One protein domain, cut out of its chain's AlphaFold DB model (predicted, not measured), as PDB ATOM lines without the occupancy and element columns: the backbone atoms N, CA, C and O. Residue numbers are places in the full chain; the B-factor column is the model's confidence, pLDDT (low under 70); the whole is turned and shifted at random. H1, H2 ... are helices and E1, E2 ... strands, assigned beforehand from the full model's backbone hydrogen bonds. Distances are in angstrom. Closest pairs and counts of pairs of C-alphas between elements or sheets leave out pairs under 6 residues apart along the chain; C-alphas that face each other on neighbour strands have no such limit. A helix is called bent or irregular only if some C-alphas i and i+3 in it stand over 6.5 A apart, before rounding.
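This is residues 114 to 246 of the 256 residues of an uncharacterized protein of Glycomyces artemisiae (UniProt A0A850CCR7). Two antiparallel sheets of four strands each lie face to face as a splayed sandwich, E1 E8 E3 E6 on one side and E2 E7 E4 E5 on the other, with the short helix H1 across one end and long loops, residues 128 to 142 and 217 to 233, extending beyond the other end. The strands nest as a jelly roll, one long hairpin wound over both sheets, in the antiparallel pairs E1 with E8, E2 with E7, E3 with E6 and E4 with E5. The printed part has 133 residues, in the order E1 E2 E3 E4 E5 E6 H1 E7 E8, and is mostly strand, though under half of its residues are in named elements. It is compact, with a radius of gyration of the C-alphas of 15.4 A, and elongated, spanning 48 by 30 by 28 A.

In the first sheet, E1 is residues 114 to 116, beginning at C-alpha 114 (16.987, 56.791, -40.719); E8, residues 237 to 246, is 26.1 A long and ends at C-alpha 246 (24.488, 54.884, -45.124); E3, residues 163 to 171, is 25.1 A long; E6 is residues 194 to 197. In the second, E2 is residues 149 to 153, E7 residues 210 to 214, E4 residues 174 to 179, 17.5 A long, and E5 residues 182 to 188, 18.9 A long. H1, residues 199 to 208, is irregular: C-alphas 200 and 203 are 8.6 A apart.

Inner strands E8 and E3 are antiparallel at 167 degrees, with N 167 and O 242 2.8 A apart. Edge strand E1 pairs with E8 through N 115 and O 243, 2.8 A, and edge strand E6 with E3 through N 166 and O 196, 2.8 A. The strands of this sheet stand at 36 degrees to those of the second, which is strongly twisted. There the N and O pairs within hydrogen-bond range include N 151 and O 212, 2.9 A, between E2 and E7, N 178 and O 211, 2.8 A, between E7 and E4, and N 175 and O 187, 2.8 A, between E4 and E5, which form a hairpin. H1 is on both sheets; its height over the second is 9.0 A, and it runs across E7 at 82 degrees on the local plane. The closest C-alphas of H1 and E4 are those of His 208 and Ile 179, 6.0 A. In H1, 4 of 6 O i to N i+4 pairs are within hydrogen-bond range.

The C-alphas of Pro 135 and Asp 160 are the two farthest apart, 50.0 A. The links E1 to E2 and E7 to E8 are long, with 32 and 22 residues. The printed part has no cut. Its mean pLDDT is 95.1, and no printed residue is under 70.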
ATOM      1  N   ALA A 114      17.942  57.730 -41.280       95.69
ATOM      2  CA  ALA A 114      16.987  56.791 -40.719       95.69
ATOM      3  C   ALA A 114      15.573  57.049 -41.251       95.69
ATOM      4  O   ALA A 114      15.026  58.141 -41.109       95.69
ATOM      5  N   VAL A 115      14.959  56.003 -41.794       95.81
ATOM      6  CA  VAL A 115      13.544  55.949 -42.153       95.81
ATOM      7  C   VAL A 115      12.840  55.064 -41.123       95.81
ATOM      8  O   VAL A 115      13.088  53.855 -41.108       95.81
ATOM      9  N   PRO A 116      12.003  55.634 -40.237       97.38
ATOM     10  CA  PRO A 116      11.244  54.856 -39.265       97.38
ATOM     11  C   PRO A 116      10.339  53.832 -39.951       97.38
ATOM     12  O   PRO A 116       9.767  54.113 -41.004       97.38
ATOM     13  N   LEU A 117      10.201  52.662 -39.333       97.12
ATOM     14  CA  LEU A 117       9.265  51.630 -39.758       97.12
ATOM     15  C   LEU A 117       8.103  51.551 -38.776       97.12
ATOM     16  O   LEU A 117       8.304  51.582 -37.560       97.12
ATOM     17  N   ASP A 118       6.902  51.379 -39.315       93.19
ATOM     18  CA  ASP A 118       5.755  50.996 -38.508       93.19
ATOM     19  C   ASP A 118       5.905  49.531 -38.099       93.19
ATOM     20  O   ASP A 118       6.142  48.650 -38.929       93.19
ATOM     21  N   VAL A 119       5.787  49.277 -36.797       92.75
ATOM     22  CA  VAL A 119       5.904  47.932 -36.234       92.75
ATOM     23  C   VAL A 119       4.680  47.629 -35.400       92.75
ATOM     24  O   VAL A 119       4.407  48.293 -34.396       92.75
ATOM     25  N   ASP A 120       3.966  46.584 -35.796       88.69
ATOM     26  CA  ASP A 120       2.888  46.051 -34.985       88.69
ATOM     27  C   ASP A 120       3.431  45.482 -33.676       88.69
ATOM     28  O   ASP A 120       4.531  44.926 -33.597       88.69
ATOM     29  N   ARG A 121       2.626  45.593 -32.618       89.38
ATOM     30  CA  ARG A 121       2.977  44.982 -31.337       89.38
ATOM     31  C   ARG A 121       3.185  43.479 -31.537       89.38
ATOM     32  O   ARG A 121       2.300  42.837 -32.110       89.38
ATOM     33  N   PRO A 122       4.291  42.908 -31.025       93.31
ATOM     34  CA  PRO A 122       4.503  41.473 -31.085       93.31
ATOM     35  C   PRO A 122       3.295  40.723 -30.520       93.31
ATOM     36  O   PRO A 122       2.757  41.082 -29.467       93.31
ATOM     37  N   GLY A 123       2.867  39.684 -31.235       87.81
ATOM     38  CA  GLY A 123       1.832  38.774 -30.760       87.81
ATOM     39  C   GLY A 123       2.268  37.996 -29.508       87.81
ATOM     40  O   GLY A 123       3.401  38.127 -29.038       87.81
ATOM     41  N   PRO A 124       1.380  37.156 -28.951       90.38
ATOM     42  CA  PRO A 124       1.737  36.302 -27.827       90.38
ATOM     43  C   PRO A 124       2.891  35.364 -28.204       90.38
ATOM     44  O   PRO A 124       2.892  34.778 -29.285       90.38
ATOM     45  N   ALA A 125       3.843  35.195 -27.285       95.88
ATOM     46  CA  ALA A 125       4.982  34.304 -27.449       95.88
ATOM     47  C   ALA A 125       5.215  33.455 -26.200       95.88
ATOM     48  O   ALA A 125       5.023  33.901 -25.066       95.88
ATOM     49  N   THR A 126       5.709  32.244 -26.418       95.38
ATOM     50  CA  THR A 126       6.074  31.283 -25.385       95.38
ATOM     51  C   THR A 126       7.525  30.880 -25.606       95.38
ATOM     52  O   THR A 126       7.830  30.166 -26.556       95.38
ATOM     53  N   ALA A 127       8.428  31.311 -24.721       93.62
ATOM     54  CA  ALA A 127       9.791  30.793 -24.737       93.62
ATOM     55  C   ALA A 127       9.806  29.288 -24.400       93.62
ATOM     56  O   ALA A 127       9.023  28.850 -23.541       93.62
ATOM     57  N   PRO A 128      10.690  28.511 -25.044       94.00
ATOM     58  CA  PRO A 128      10.897  27.107 -24.721       94.00
ATOM     59  C   PRO A 128      11.501  26.945 -23.321       94.00
ATOM     60  O   PRO A 128      11.989  27.900 -22.709       94.00
ATOM     61  N   GLU A 129      11.492  25.712 -22.816       93.50
ATOM     62  CA  GLU A 129      12.161  25.398 -21.557       93.50
ATOM     63  C   GLU A 129      13.684  25.589 -21.681       93.50
ATOM     64  O   GLU A 129      14.296  25.071 -22.627       93.50
ATOM     65  N   PRO A 130      14.326  26.311 -20.740       92.62
ATOM     66  CA  PRO A 130      15.760  26.546 -20.783       92.62
ATOM     67  C   PRO A 130      16.537  25.238 -20.724       92.62
ATOM     68  O   PRO A 130      16.316  24.391 -19.857       92.62
ATOM     69  N   ARG A 131      17.514  25.094 -21.616       93.38
ATOM     70  CA  ARG A 131      18.424  23.950 -21.596       93.38
ATOM     71  C   ARG A 131      19.767  24.358 -21.031       93.38
ATOM     72  O   ARG A 131      20.278  25.441 -21.323       93.38
ATOM     73  N   ARG A 132      20.374  23.443 -20.283       93.19
ATOM     74  CA  ARG A 132      21.765  23.545 -19.854       93.19
ATOM     75  C   ARG A 132      22.576  22.431 -20.489       93.19
ATOM     76  O   ARG A 132      22.087  21.311 -20.629       93.19
ATOM     77  N   CYS A 133      23.778  22.750 -20.949       89.75
ATOM     78  CA  CYS A 133      24.643  21.791 -21.631       89.75
ATOM     79  C   CYS A 133      26.116  21.992 -21.256       89.75
ATOM     80  O   CYS A 133      26.537  23.035 -20.746       89.75
ATOM     81  N   GLY A 134      26.908  20.968 -21.575       91.50
ATOM     82  CA  GLY A 134      28.353  20.948 -21.387       91.50
ATOM     83  C   GLY A 134      28.793  20.693 -19.938       91.50
ATOM     84  O   GLY A 134      27.970  20.656 -19.025       91.50
ATOM     85  N   PRO A 135      30.109  20.537 -19.700       91.56
ATOM     86  CA  PRO A 135      30.653  20.155 -18.391       91.56
ATOM     87  C   PRO A 135      30.410  21.172 -17.267       91.56
ATOM     88  O   PRO A 135      30.576  20.846 -16.097       91.56
ATOM     89  N   MET A 136      30.059  22.410 -17.623       93.38
ATOM     90  CA  MET A 136      29.831  23.515 -16.688       93.38
ATOM     91  C   MET A 136      28.343  23.841 -16.482       93.38
ATOM     92  O   MET A 136      28.047  24.878 -15.896       93.38
ATOM     93  N   ASP A 137      27.427  23.015 -17.003       91.38
ATOM     94  CA  ASP A 137      25.971  23.173 -16.853       91.38
ATOM     95  C   ASP A 137      25.459  24.590 -17.201       91.38
ATOM     96  O   ASP A 137      24.638  25.211 -16.510       91.38
ATOM     97  N   ARG A 138      26.006  25.149 -18.288       92.69
ATOM     98  CA  ARG A 138      25.706  26.516 -18.728       92.69
ATOM     99  C   ARG A 138      24.413  26.547 -19.524       92.69
ATOM    100  O   ARG A 138      24.143  25.631 -20.303       92.69
ATOM    101  N   LEU A 139      23.663  27.641 -19.375       93.25
ATOM    102  CA  LEU A 139      22.537  27.951 -20.253       93.25
ATOM    103  C   LEU A 139      22.986  27.885 -21.715       93.25
ATOM    104  O   LEU A 139      24.070  28.351 -22.068       93.25
ATOM    105  N   SER A 140      22.162  27.251 -22.535       92.50
ATOM    106  CA  SER A 140      22.401  27.057 -23.961       92.50
ATOM    107  C   SER A 140      21.378  27.830 -24.775       92.50
ATOM    108  O   SER A 140      20.239  27.990 -24.341       92.50
ATOM    109  N   ALA A 141      21.785  28.261 -25.969       92.31
ATOM    110  CA  ALA A 141      20.902  28.948 -26.899       92.31
ATOM    111  C   ALA A 141      19.638  28.114 -27.198       92.31
ATOM    112  O   ALA A 141      19.745  26.891 -27.385       92.31
ATOM    113  N   PRO A 142      18.453  28.748 -27.274       93.31
ATOM    114  CA  PRO A 142      17.236  28.088 -27.721       93.31
ATOM    115  C   PRO A 142      17.389  27.525 -29.138       93.31
ATOM    116  O   PRO A 142      17.928  28.178 -30.033       93.31
ATOM    117  N   THR A 143      16.886  26.311 -29.359       93.44
ATOM    118  CA  THR A 143      16.816  25.693 -30.695       93.44
ATOM    119  C   THR A 143      15.397  25.644 -31.251       93.44
ATOM    120  O   THR A 143      15.230  25.504 -32.457       93.44
ATOM    121  N   ASP A 144      14.391  25.757 -30.383       95.31
ATOM    122  CA  ASP A 144      12.972  25.724 -30.726       95.31
ATOM    123  C   ASP A 144      12.389  27.142 -30.688       95.31
ATOM    124  O   ASP A 144      12.403  27.796 -29.647       95.31
ATOM    125  N   TYR A 145      11.905  27.601 -31.841       96.81
ATOM    126  CA  TYR A 145      11.271  28.907 -32.039       96.81
ATOM    127  C   TYR A 145       9.782  28.771 -32.390       96.81
ATOM    128  O   TYR A 145       9.139  29.753 -32.744       96.81
ATOM    129  N   SER A 146       9.193  27.575 -32.256       96.38
ATOM    130  CA  SER A 146       7.778  27.336 -32.577       96.38
ATOM    131  C   SER A 146       6.808  28.209 -31.768       96.38
ATOM    132  O   SER A 146       5.704  28.491 -32.231       96.38
ATOM    133  N   GLY A 147       7.225  28.662 -30.581       96.69
ATOM    134  CA  GLY A 147       6.486  29.598 -29.733       96.69
ATOM    135  C   GLY A 147       6.885  31.071 -29.880       96.69
ATOM    136  O   GLY A 147       6.425  31.882 -29.079       96.69
ATOM    137  N   ALA A 148       7.749  31.440 -30.827       98.00
ATOM    138  CA  ALA A 148       8.193  32.823 -31.002       98.00
ATOM    139  C   ALA A 148       7.068  33.737 -31.513       98.00
ATOM    140  O   ALA A 148       6.230  33.324 -32.317       98.00
ATOM    141  N   ALA A 149       7.084  35.006 -31.092       98.06
ATOM    142  CA  ALA A 149       6.270  36.019 -31.753       98.06
ATOM    143  C   ALA A 149       6.834  36.250 -33.151       98.06
ATOM    144  O   ALA A 149       8.033  36.494 -33.305       98.06
ATOM    145  N   GLN A 150       5.960  36.219 -34.150       96.81
ATOM    146  CA  GLN A 150       6.316  36.593 -35.509       96.81
ATOM    147  C   GLN A 150       5.957  38.055 -35.735       96.81
ATOM    148  O   GLN A 150       4.813  38.456 -35.516       96.81
ATOM    149  N   VAL A 151       6.936  38.844 -36.161       97.19
ATOM    150  CA  VAL A 151       6.755  40.253 -36.520       97.19
ATOM    151  C   VAL A 151       7.230  40.428 -37.948       97.19
ATOM    152  O   VAL A 151       8.329  40.004 -38.291       97.19
ATOM    153  N   HIS A 152       6.399  41.032 -38.785       97.00
ATOM    154  CA  HIS A 152       6.760  41.330 -40.160       97.00
ATOM    155  C   HIS A 152       7.007  42.825 -40.313       97.00
ATOM    156  O   HIS A 152       6.189  43.638 -39.892       97.00
ATOM    157  N   LEU A 153       8.139  43.171 -40.912       96.94
ATOM    158  CA  LEU A 153       8.557  44.535 -41.177       96.94
ATOM    159  C   LEU A 153       8.525  44.758 -42.685       96.94
ATOM    160  O   LEU A 153       9.344  44.199 -43.419       96.94
ATOM    161  N   ALA A 154       7.584  45.585 -43.133       96.06
ATOM    162  CA  ALA A 154       7.603  46.096 -44.494       96.06
ATOM    163  C   ALA A 154       8.762  47.089 -44.611       96.06
ATOM    164  O   ALA A 154       8.785  48.116 -43.931       96.06
ATOM    165  N   VAL A 155       9.742  46.763 -45.446       94.69
ATOM    166  CA  VAL A 155      10.919  47.604 -45.647       94.69
ATOM    167  C   VAL A 155      10.705  48.448 -46.904       94.69
ATOM    168  O   VAL A 155      10.411  47.885 -47.959       94.69
ATOM    169  N   PRO A 156      10.808  49.787 -46.819       90.94
ATOM    170  CA  PRO A 156      10.710  50.637 -47.995       90.94
ATOM    171  C   PRO A 156      11.905  50.406 -48.923       90.94
ATOM    172  O   PRO A 156      12.920  49.839 -48.520       90.94
ATOM    173  N   ASP A 157      11.803  50.921 -50.147       90.69
ATOM    174  CA  ASP A 157      12.925  50.945 -51.084       90.69
ATOM    175  C   ASP A 157      14.193  51.483 -50.399       90.69
ATOM    176  O   ASP A 157      14.180  52.530 -49.744       90.69
ATOM    177  N   LEU A 158      15.288  50.738 -50.512       92.31
ATOM    178  CA  LEU A 158      16.564  51.065 -49.886       92.31
ATOM    179  C   LEU A 158      17.342  52.126 -50.684       92.31
ATOM    180  O   LEU A 158      18.305  52.682 -50.149       92.31
ATOM    181  N   GLY A 159      16.905  52.436 -51.910       88.25
ATOM    182  CA  GLY A 159      17.531  53.404 -52.807       88.25
ATOM    183  C   GLY A 159      18.976  53.042 -53.155       88.25
ATOM    184  O   GLY A 159      19.402  51.894 -53.008       88.25
ATOM    185  N   ASP A 160      19.753  54.053 -53.542       87.75
ATOM    186  CA  ASP A 160      21.152  53.908 -53.975       87.75
ATOM    187  C   ASP A 160      22.171  54.073 -52.832       87.75
ATOM    188  O   ASP A 160      23.352  54.329 -53.067       87.75
ATOM    189  N   ALA A 161      21.732  53.962 -51.574       92.00
ATOM    190  CA  ALA A 161      22.633  54.031 -50.424       92.00
ATOM    191  C   ALA A 161      23.745  52.976 -50.546       92.00
ATOM    192  O   ALA A 161      23.465  51.857 -50.966       92.00
ATOM    193  N   ASP A 162      24.974  53.280 -50.125       93.94
ATOM    194  CA  ASP A 162      26.086  52.316 -50.158       93.94
ATOM    195  C   ASP A 162      25.779  51.106 -49.266       93.94
ATOM    196  O   ASP A 162      25.868  49.953 -49.696       93.94
ATOM    197  N   ARG A 163      25.281  51.372 -48.051       95.88
ATOM    198  CA  ARG A 163      24.771  50.339 -47.142       95.88
ATOM    199  C   ARG A 163      23.392  50.689 -46.610       95.88
ATOM    200  O   ARG A 163      23.032  51.857 -46.488       95.88
ATOM    201  N   ALA A 164      22.631  49.666 -46.255       96.81
ATOM    202  CA  ALA A 164      21.346  49.810 -45.589       96.81
ATOM    203  C   ALA A 164      21.284  48.869 -44.389       96.81
ATOM    204  O   ALA A 164      21.482  47.664 -44.539       96.81
ATOM    205  N   LEU A 165      21.004  49.416 -43.208       97.50
ATOM    206  CA  LEU A 165      20.868  48.644 -41.978       97.50
ATOM    207  C   LEU A 165      19.419  48.671 -41.496       97.50
ATOM    208  O   LEU A 165      18.844  49.748 -41.380       97.50
ATOM    209  N   LEU A 166      18.839  47.525 -41.151       98.19
ATOM    210  CA  LEU A 166      17.664  47.499 -40.284       98.19
ATOM    211  C   LEU A 166      18.141  47.607 -38.839       98.19
ATOM    212  O   LEU A 166      18.802  46.706 -38.327       98.19
ATOM    213  N   ARG A 167      17.776  48.706 -38.190       98.44
ATOM    214  CA  ARG A 167      18.078  49.007 -36.799       98.44
ATOM    215  C   ARG A 167      16.857  48.735 -35.935       98.44
ATOM    216  O   ARG A 167      15.831  49.390 -36.109       98.44
ATOM    217  N   LEU A 168      16.976  47.803 -34.994       98.25
ATOM    218  CA  LEU A 168      15.892  47.400 -34.102       98.25
ATOM    219  C   LEU A 168      16.270  47.623 -32.633       98.25
ATOM    220  O   LEU A 168      17.128  46.930 -32.075       98.25
ATOM    221  N   GLU A 169      15.576  48.548 -31.973       97.50
ATOM    222  CA  GLU A 169      15.593  48.656 -30.517       97.50
ATOM    223  C   GLU A 169      14.497  47.771 -29.944       97.50
ATOM    224  O   GLU A 169      13.305  48.064 -30.052       97.50
ATOM    225  N   TRP A 170      14.892  46.678 -29.309       97.06
ATOM    226  CA  TRP A 170      13.952  45.720 -28.753       97.06
ATOM    227  C   TRP A 170      14.445  45.153 -27.426       97.06
ATOM    228  O   TRP A 170      15.602  45.333 -27.047       97.06
ATOM    229  N   THR A 171      13.546  44.479 -26.718       96.88
ATOM    230  CA  THR A 171      13.822  43.652 -25.547       96.88
ATOM    231  C   THR A 171      13.143  42.303 -25.725       96.88
ATOM    232  O   THR A 171      11.991  42.232 -26.160       96.88
ATOM    233  N   GLY A 172      13.842  41.243 -25.348       96.25
ATOM    234  CA  GLY A 172      13.389  39.859 -25.393       96.25
ATOM    235  C   GLY A 172      14.539  38.951 -24.967       96.25
ATOM    236  O   GLY A 172      15.482  39.431 -24.346       96.25
ATOM    237  N   ASP A 173      14.470  37.661 -25.276       96.44
ATOM    238  CA  ASP A 173      15.563  36.714 -25.018       96.44
ATOM    239  C   ASP A 173      16.466  36.600 -26.252       96.44
ATOM    240  O   ASP A 173      17.582  37.122 -26.289       96.44
ATOM    241  N   THR A 174      15.939  35.995 -27.316       97.38
ATOM    242  CA  THR A 174      16.654  35.813 -28.579       97.38
ATOM    243  C   THR A 174      15.746  36.092 -29.768       97.38
ATOM    244  O   THR A 174      14.543  35.828 -29.726       97.38
ATOM    245  N   GLY A 175      16.319  36.661 -30.821       97.94
ATOM    246  CA  GLY A 175      15.632  36.994 -32.059       97.94
ATOM    247  C   GLY A 175      16.287  36.308 -33.247       97.94
ATOM    248  O   GLY A 175      17.505  36.138 -33.269       97.94
ATOM    249  N   ARG A 176      15.485  35.929 -34.238       98.38
ATOM    250  CA  ARG A 176      15.938  35.508 -35.568       98.38
ATOM    251  C   ARG A 176      15.263  36.348 -36.630       98.38
ATOM    252  O   ARG A 176      14.128  36.770 -36.444       98.38
ATOM    253  N   ALA A 177      15.963  36.585 -37.720       98.38
ATOM    254  CA  ALA A 177      15.496  37.394 -38.822       98.38
ATOM    255  C   ALA A 177      15.630  36.624 -40.131       98.38
ATOM    256  O   ALA A 177      16.640  35.961 -40.389       98.38
ATOM    257  N   TYR A 178      14.589  36.747 -40.943       98.56
ATOM    258  CA  TYR A 178      14.437  36.064 -42.210       98.56
ATOM    259  C   TYR A 178      14.003  37.039 -43.300       98.56
ATOM    260  O   TYR A 178      13.238  37.968 -43.035       98.56
ATOM    261  N   ILE A 179      14.440  36.783 -44.530       98.12
ATOM    262  CA  ILE A 179      13.963  37.456 -45.742       98.12
ATOM    263  C   ILE A 179      13.401  36.361 -46.647       98.12
ATOM    264  O   ILE A 179      14.130  35.486 -47.109       98.12
ATOM    265  N   GLY A 180      12.075  36.335 -46.802       95.94
ATOM    266  CA  GLY A 180      11.381  35.142 -47.291       95.94
ATOM    267  C   GLY A 180      11.661  33.932 -46.386       95.94
ATOM    268  O   GLY A 180      11.332  33.944 -45.191       95.94
ATOM    269  N   ASP A 181      12.303  32.910 -46.955       95.62
ATOM    270  CA  ASP A 181      12.724  31.688 -46.257       95.62
ATOM    271  C   ASP A 181      14.213  31.694 -45.852       95.62
ATOM    272  O   ASP A 181      14.671  30.793 -45.145       95.62
ATOM    273  N   GLU A 182      14.985  32.700 -46.274       97.38
ATOM    274  CA  GLU A 182      16.413  32.801 -45.973       97.38
ATOM    275  C   GLU A 182      16.632  33.322 -44.549       97.38
ATOM    276  O   GLU A 182      16.116  34.375 -44.184       97.38
ATOM    277  N   PHE A 183      17.416  32.602 -43.742       97.19
ATOM    278  CA  PHE A 183      17.887  33.077 -42.439       97.19
ATOM    279  C   PHE A 183      19.066  34.031 -42.631       97.19
ATOM    280  O   PHE A 183      20.104  33.617 -43.147       97.19
ATOM    281  N   VAL A 184      18.929  35.273 -42.166       97.38
ATOM    282  CA  VAL A 184      19.931  36.322 -42.418       97.38
ATOM    283  C   VAL A 184      20.621  36.844 -41.164       97.38
ATOM    284  O   VAL A 184      21.735  37.355 -41.245       97.38
ATOM    285  N   SER A 185      20.003  36.717 -39.987       97.44
ATOM    286  CA  SER A 185      20.622  37.154 -38.731       97.44
ATOM    287  C   SER A 185      19.934  36.555 -37.507       97.44
ATOM    288  O   SER A 185      18.740  36.253 -37.529       97.44
ATOM    289  N   ASP A 186      20.671  36.458 -36.405       97.31
ATOM    290  CA  ASP A 186      20.149  36.271 -35.057       97.31
ATOM    291  C   ASP A 186      20.724  37.300 -34.077       97.31
ATOM    292  O   ASP A 186      21.734  37.959 -34.327       97.31
ATOM    293  N   HIS A 187      20.050  37.452 -32.937       97.94
ATOM    294  CA  HIS A 187      20.505  38.325 -31.865       97.94
ATOM    295  C   HIS A 187      20.104  37.794 -30.495       97.94
ATOM    296  O   HIS A 187      18.926  37.570 -30.215       97.94
ATOM    297  N   PHE A 188      21.096  37.645 -29.619       96.69
ATOM    298  CA  PHE A 188      20.901  37.385 -28.196       96.69
ATOM    299  C   PHE A 188      20.835  38.724 -27.483       96.69
ATOM    300  O   PHE A 188      21.813  39.474 -27.471       96.69
ATOM    301  N   TRP A 189      19.680  39.048 -26.913       97.00
ATOM    302  CA  TRP A 189      19.490  40.367 -26.347       97.00
ATOM    303  C   TRP A 189      20.385  40.579 -25.120       97.00
ATOM    304  O   TRP A 189      20.363  39.824 -24.150       97.00
ATOM    305  N   HIS A 190      21.172  41.650 -25.163       95.69
ATOM    306  CA  HIS A 190      22.040  42.077 -24.067       95.69
ATOM    307  C   HIS A 190      22.008  43.604 -23.885       95.69
ATOM    308  O   HIS A 190      23.016  44.235 -23.566       95.69
ATOM    309  N   GLY A 191      20.854  44.215 -24.171       95.44
ATOM    310  CA  GLY A 191      20.622  45.654 -24.023       95.44
ATOM    311  C   GLY A 191      21.232  46.542 -25.108       95.44
ATOM    312  O   GLY A 191      21.216  47.761 -24.959       95.44
ATOM    313  N   ARG A 192      21.761  45.964 -26.194       96.00
ATOM    314  CA  ARG A 192      22.156  46.729 -27.385       96.00
ATOM    315  C   ARG A 192      21.117  46.608 -28.488       96.00
ATOM    316  O   ARG A 192      20.340  45.656 -28.536       96.00
ATOM    317  N   VAL A 193      21.156  47.604 -29.360       97.50
ATOM    318  CA  VAL A 193      20.415  47.659 -30.613       97.50
ATOM    319  C   VAL A 193      20.856  46.513 -31.522       97.50
ATOM    320  O   VAL A 193      22.049  46.216 -31.599       97.50
ATOM    321  N   TRP A 194      19.900  45.884 -32.201       98.25
ATOM    322  CA  TRP A 194      20.186  44.881 -33.219       98.25
ATOM    323  C   TRP A 194      20.239  45.558 -34.587       98.25
ATOM    324  O   TRP A 194      19.214  46.013 -35.087       98.25
ATOM    325  N   ASP A 195      21.439  45.635 -35.164       97.81
ATOM    326  CA  ASP A 195      21.652  46.101 -36.534       97.81
ATOM    327  C   ASP A 195      21.798  44.891 -37.473       97.81
ATOM    328  O   ASP A 195      22.705  44.070 -37.313       97.81
ATOM    329  N   LEU A 196      20.907  44.789 -38.458       97.19
ATOM    330  CA  LEU A 196      20.972  43.844 -39.573       97.19
ATOM    331  C   LEU A 196      21.440  44.550 -40.840       97.19
ATOM    332  O   LEU A 196      20.833  45.542 -41.233       97.19
ATOM    333  N   ASP A 197      22.434  44.003 -41.536       96.88
ATOM    334  CA  ASP A 197      22.826  44.508 -42.855       96.88
ATOM    335  C   ASP A 197      21.903  43.954 -43.951       96.88
ATOM    336  O   ASP A 197      21.846  42.747 -44.180       96.88
ATOM    337  N   LEU A 198      21.181  44.844 -44.633       97.12
ATOM    338  CA  LEU A 198      20.273  44.517 -45.734       97.12
ATOM    339  C   LEU A 198      20.908  44.748 -47.114       97.12
ATOM    340  O   LEU A 198      20.275  44.485 -48.137       97.12
ATOM    341  N   SER A 199      22.149  45.237 -47.172       95.31
ATOM    342  CA  SER A 199      22.775  45.739 -48.404       95.31
ATOM    343  C   SER A 199      22.889  44.680 -49.499       95.31
ATOM    344  O   SER A 199      22.742  45.004 -50.674       95.31
ATOM    345  N   ALA A 200      23.125  43.421 -49.119       94.50
ATOM    346  CA  ALA A 200      23.225  42.295 -50.047       94.50
ATOM    347  C   ALA A 200      21.862  41.694 -50.442       94.50
ATOM    348  O   ALA A 200      21.805  40.880 -51.359       94.50
ATOM    349  N   HIS A 201      20.774  42.093 -49.777       95.12
ATOM    350  CA  HIS A 201      19.448  41.483 -49.921       95.12
ATOM    351  C   HIS A 201      18.397  42.458 -50.475       95.12
ATOM    352  O   HIS A 201      17.208  42.218 -50.299       95.12
ATOM    353  N   ARG A 202      18.795  43.556 -51.136       94.31
ATOM    354  CA  ARG A 202      17.885  44.650 -51.551       94.31
ATOM    355  C   ARG A 202      16.640  44.170 -52.292       94.31
ATOM    356  O   ARG A 202      15.534  44.507 -51.881       94.31
ATOM    357  N   ASP A 203      16.827  43.348 -53.321       93.69
ATOM    358  CA  ASP A 203      15.724  42.845 -54.144       93.69
ATOM    359  C   ASP A 203      14.786  41.944 -53.326       93.69
ATOM    360  O   ASP A 203      13.570  42.126 -53.329       93.69
ATOM    361  N   ALA A 204      15.357  41.016 -52.552       95.69
ATOM    362  CA  ALA A 204      14.593  40.085 -51.725       95.69
ATOM    363  C   ALA A 204      13.843  40.799 -50.587       95.69
ATOM    364  O   ALA A 204      12.713  40.437 -50.268       95.69
ATOM    365  N   VAL A 205      14.440  41.835 -49.992       96.50
ATOM    366  CA  VAL A 205      13.800  42.684 -48.977       96.50
ATOM    367  C   VAL A 205      12.656  43.492 -49.580       96.50
ATOM    368  O   VAL A 205      11.615  43.620 -48.942       96.50
ATOM    369  N   ALA A 206      12.820  44.023 -50.793       94.62
ATOM    370  CA  ALA A 206      11.759  44.763 -51.468       94.62
ATOM    371  C   ALA A 206      10.544  43.868 -51.777       94.62
ATOM    372  O   ALA A 206       9.406  44.330 -51.711       94.62
ATOM    373  N   GLU A 207      10.774  42.587 -52.081       95.69
ATOM    374  CA  GLU A 207       9.706  41.618 -52.344       95.69
ATOM    375  C   GLU A 207       9.069  41.061 -51.061       95.69
ATOM    376  O   GLU A 207       7.846  40.931 -50.971       95.69
ATOM    377  N   HIS A 208       9.886  40.708 -50.067       96.81
ATOM    378  CA  HIS A 208       9.455  39.901 -48.923       96.81
ATOM    379  C   HIS A 208       9.489  40.625 -47.580       96.81
ATOM    380  O   HIS A 208       9.069  40.034 -46.589       96.81
ATOM    381  N   GLY A 209      10.012  41.848 -47.499       96.81
ATOM    382  CA  GLY A 209      10.284  42.513 -46.227       96.81
ATOM    383  C   GLY A 209      11.235  41.710 -45.331       96.81
ATOM    384  O   GLY A 209      12.017  40.876 -45.793       96.81
ATOM    385  N   VAL A 210      11.160  41.956 -44.022       98.19
ATOM    386  CA  VAL A 210      11.911  41.201 -43.006       98.19
ATOM    387  C   VAL A 210      10.938  40.577 -42.015       98.19
ATOM    388  O   VAL A 210      10.123  41.265 -41.403       98.19
ATOM    389  N   ARG A 211      11.039  39.264 -41.812       97.88
ATOM    390  CA  ARG A 211      10.283  38.532 -40.793       97.88
ATOM    391  C   ARG A 211      11.177  38.241 -39.597       97.88
ATOM    392  O   ARG A 211      12.201  37.578 -39.726       97.88
ATOM    393  N   LEU A 212      10.760  38.703 -38.428       98.25
ATOM    394  CA  LEU A 212      11.404  38.438 -37.153       98.25
ATOM    395  C   LEU A 212      10.670  37.325 -36.404       98.25
ATOM    396  O   LEU A 212       9.443  37.316 -36.346       98.25
ATOM    397  N   GLU A 213      11.429  36.438 -35.775       98.19
ATOM    398  CA  GLU A 213      10.962  35.480 -34.777       98.19
ATOM    399  C   GLU A 213      11.603  35.837 -33.437       98.19
ATOM    400  O   GLU A 213      12.815  35.699 -33.266       98.19
ATOM    401  N   LEU A 214      10.802  36.324 -32.491       98.44
ATOM    402  CA  LEU A 214      11.281  36.857 -31.218       98.44
ATOM    403  C   LEU A 214      10.810  35.986 -30.050       98.44
ATOM    404  O   LEU A 214       9.610  35.754 -29.874       98.44
ATOM    405  N   LEU A 215      11.748  35.519 -29.227       98.06
ATOM    406  CA  LEU A 215      11.454  34.843 -27.966       98.06
ATOM    407  C   LEU A 215      11.369  35.860 -26.815       98.06
ATOM    408  O   LEU A 215      12.168  36.800 -26.759       98.06
ATOM    409  N   PRO A 216      10.410  35.696 -25.884       97.25
ATOM    410  CA  PRO A 216      10.201  36.646 -24.800       97.25
ATOM    411  C   PRO A 216      11.293  36.555 -23.741       97.25
ATOM    412  O   PRO A 216      11.692  35.461 -23.339       97.25
ATOM    413  N   TRP A 217      11.696  37.714 -23.222       95.94
ATOM    414  CA  TRP A 217      12.531  37.802 -22.032       95.94
ATOM    415  C   TRP A 217      11.796  37.191 -20.840       95.94
ATOM    416  O   TRP A 217      10.607  37.445 -20.626       95.94
ATOM    417  N   ARG A 218      12.516  36.396 -20.049       94.19
ATOM    418  CA  ARG A 218      12.022  35.802 -18.805       94.19
ATOM    419  C   ARG A 218      13.101  35.919 -17.746       94.19
ATOM    420  O   ARG A 218      14.115  35.222 -17.814       94.19
ATOM    421  N   ARG A 219      12.875  36.743 -16.721       91.88
ATOM    422  CA  ARG A 219      13.846  36.891 -15.620       91.88
ATOM    423  C   ARG A 219      14.137  35.558 -14.927       91.88
ATOM    424  O   ARG A 219      15.265  35.321 -14.498       91.88
ATOM    425  N   SER A 220      13.141  34.673 -14.856       92.25
ATOM    426  CA  SER A 220      13.258  33.346 -14.243       92.25
ATOM    427  C   SER A 220      14.231  32.406 -14.963       92.25
ATOM    428  O   SER A 220      14.768  31.509 -14.317       92.25
ATOM    429  N   THR A 221      14.520  32.620 -16.255       91.56
ATOM    430  CA  THR A 221      15.522  31.833 -16.997       91.56
ATOM    431  C   THR A 221      16.928  32.027 -16.421       91.56
ATOM    432  O   THR A 221      17.758  31.117 -16.469       91.56
ATOM    433  N   GLY A 222      17.202  33.203 -15.847       89.62
ATOM    434  CA  GLY A 222      18.492  33.515 -15.237       89.62
ATOM    435  C   GLY A 222      19.617  33.765 -16.245       89.62
ATOM    436  O   GLY A 222      20.784  33.568 -15.898       89.62
ATOM    437  N   VAL A 223      19.293  34.189 -17.477       90.69
ATOM    438  CA  VAL A 223      20.293  34.681 -18.439       90.69
ATOM    439  C   VAL A 223      21.007  35.884 -17.830       90.69
ATOM    440  O   VAL A 223      20.382  36.807 -17.302       90.69
ATOM    441  N   TRP A 224      22.337  35.868 -17.878       91.25
ATOM    442  CA  TRP A 224      23.128  36.984 -17.387       91.25
ATOM    443  C   TRP A 224      23.286  38.039 -18.486       91.25
ATOM    444  O   TRP A 224      23.823  37.751 -19.550       91.25
ATOM    445  N   VAL A 225      22.854  39.262 -18.186       93.50
ATOM    446  CA  VAL A 225      23.139  40.495 -18.943       93.50
ATOM    447  C   VAL A 225      23.707  41.544 -17.992       93.50
ATOM    448  O   VAL A 225      23.559  41.404 -16.771       93.50
ATOM    449  N   ASP A 226      24.338  42.592 -18.517       94.69
ATOM    450  CA  ASP A 226      24.876  43.668 -17.682       94.69
ATOM    451  C   ASP A 226      23.786  44.258 -16.753       94.69
ATOM    452  O   ASP A 226      22.645  44.448 -17.187       94.69
ATOM    453  N   PRO A 227      24.080  44.527 -15.465       93.19
ATOM    454  CA  PRO A 227      23.099  45.094 -14.543       93.19
ATOM    455  C   PRO A 227      22.454  46.399 -15.028       93.19
ATOM    456  O   PRO A 227      21.287  46.628 -14.717       93.19
ATOM    457  N   SER A 228      23.168  47.220 -15.806       94.50
ATOM    458  CA  SER A 228      22.666  48.501 -16.327       94.50
ATOM    459  C   SER A 228      21.482  48.364 -17.288       94.50
ATOM    460  O   SER A 228      20.728  49.320 -17.454       94.50
ATOM    461  N   VAL A 229      21.284  47.187 -17.890       92.56
ATOM    462  CA  VAL A 229      20.214  46.938 -18.870       92.56
ATOM    463  C   VAL A 229      19.181  45.923 -18.386       92.56
ATOM    464  O   VAL A 229      18.216  45.654 -19.087       92.56
ATOM    465  N   ARG A 230      19.359  45.338 -17.196       87.19
ATOM    466  CA  ARG A 230      18.570  44.187 -16.724       87.19
ATOM    467  C   ARG A 230      17.149  44.538 -16.263       87.19
ATOM    468  O   ARG A 230      16.313  43.641 -16.141       87.19
ATOM    469  N   ASP A 231      16.869  45.808 -15.981       90.62
ATOM    470  CA  ASP A 231      15.558  46.249 -15.491       90.62
ATOM    471  C   ASP A 231      14.553  46.446 -16.639       90.62
ATOM    472  O   ASP A 231      14.201  47.561 -17.020       90.62
ATOM    473  N   VAL A 232      14.133  45.330 -17.240       92.38
ATOM    474  CA  VAL A 232      13.141  45.273 -18.325       92.38
ATOM    475  C   VAL A 232      12.029  44.296 -17.979       92.38
ATOM    476  O   VAL A 232      12.280  43.282 -17.331       92.38
ATOM    477  N   GLU A 233      10.800  44.593 -18.398       92.75
ATOM    478  CA  GLU A 233       9.648  43.709 -18.202       92.75
ATOM    479  C   GLU A 233       9.838  42.344 -18.884       92.75
ATOM    480  O   GLU A 233      10.559  42.215 -19.875       92.75
ATOM    481  N   ASP A 234       9.191  41.313 -18.336       95.00
ATOM    482  CA  ASP A 234       9.136  40.007 -18.992       95.00
ATOM    483  C   ASP A 234       8.252  40.124 -20.243       95.00
ATOM    484  O   ASP A 234       7.236  40.819 -20.231       95.00
ATOM    485  N   GLY A 235       8.618  39.422 -21.314       96.12
ATOM    486  CA  GLY A 235       7.933  39.507 -22.601       96.12
ATOM    487  C   GLY A 235       8.809  40.075 -23.713       96.12
ATOM    488  O   GLY A 235      10.032  39.946 -23.694       96.12
ATOM    489  N   ILE A 236       8.160  40.654 -24.722       97.62
ATOM    490  CA  ILE A 236       8.813  41.223 -25.904       97.62
ATOM    491  C   ILE A 236       8.350  42.664 -26.035       97.62
ATOM    492  O   ILE A 236       7.151  42.932 -26.036       97.62
ATOM    493  N   THR A 237       9.299  43.579 -26.192       96.12
ATOM    494  CA  THR A 237       9.005  44.968 -26.551       96.12
ATOM    495  C   THR A 237       9.847  45.338 -27.752       96.12
ATOM    496  O   THR A 237      11.058  45.161 -27.719       96.12
ATOM    497  N   ILE A 238       9.231  45.892 -28.789       97.25
ATOM    498  CA  ILE A 238       9.950  46.622 -29.834       97.25
ATOM    499  C   ILE A 238       9.717  48.101 -29.548       97.25
ATOM    500  O   ILE A 238       8.577  48.559 -29.543       97.25
ATOM    501  N   ARG A 239      10.789  48.822 -29.220       95.88
ATOM    502  CA  ARG A 239      10.752  50.256 -28.914       95.88
ATOM    503  C   ARG A 239      10.795  51.086 -30.187       95.88
ATOM    504  O   ARG A 239      10.057  52.058 -30.298       95.88
ATOM    505  N   SER A 240      11.641  50.694 -31.134       97.25
ATOM    506  CA  SER A 240      11.742  51.332 -32.440       97.25
ATOM    507  C   SER A 240      12.312  50.363 -33.472       97.25
ATOM    508  O   SER A 240      13.082  49.456 -33.145       97.25
ATOM    509  N   ALA A 241      11.928  50.574 -34.726       98.19
ATOM    510  CA  ALA A 241      12.599  50.004 -35.880       98.19
ATOM    511  C   ALA A 241      12.795  51.102 -36.924       98.19
ATOM    512  O   ALA A 241      11.918  51.944 -37.124       98.19
ATOM    513  N   ALA A 242      13.942  51.096 -37.589       98.19
ATOM    514  CA  ALA A 242      14.225  52.005 -38.685       98.19
ATOM    515  C   ALA A 242      15.149  51.341 -39.700       98.19
ATOM    516  O   ALA A 242      16.018  50.552 -39.331       98.19
ATOM    517  N   VAL A 243      15.009  51.706 -40.969       97.94
ATOM    518  CA  VAL A 243      16.068  51.474 -41.953       97.94
ATOM    519  C   VAL A 243      17.005  52.666 -41.947       97.94
ATOM    520  O   VAL A 243      16.579  53.786 -42.199       97.94
ATOM    521  N   VAL A 244      18.284  52.430 -41.687       97.50
ATOM    522  CA  VAL A 244      19.342  53.436 -41.736       97.50
ATOM    523  C   VAL A 244      20.099  53.282 -43.047       97.50
ATOM    524  O   VAL A 244      20.794  52.288 -43.262       97.50
ATOM    525  N   ARG A 245      19.956  54.269 -43.932       97.19
ATOM    526  CA  ARG A 245      20.704  54.359 -45.187       97.19
ATOM    527  C   ARG A 245      22.036  55.050 -44.929       97.19
ATOM    528  O   ARG A 245      22.069  56.169 -44.420       97.19
ATOM    529  N   ILE A 246      23.125  54.388 -45.289       96.38
ATOM    530  CA  ILE A 246      24.488  54.884 -45.124       96.38
ATOM    531  C   ILE A 246      25.032  55.210 -46.511       96.38
ATOM    532  O   ILE A 246      25.094  54.345 -47.384       96.38
TER     533      ILE A 246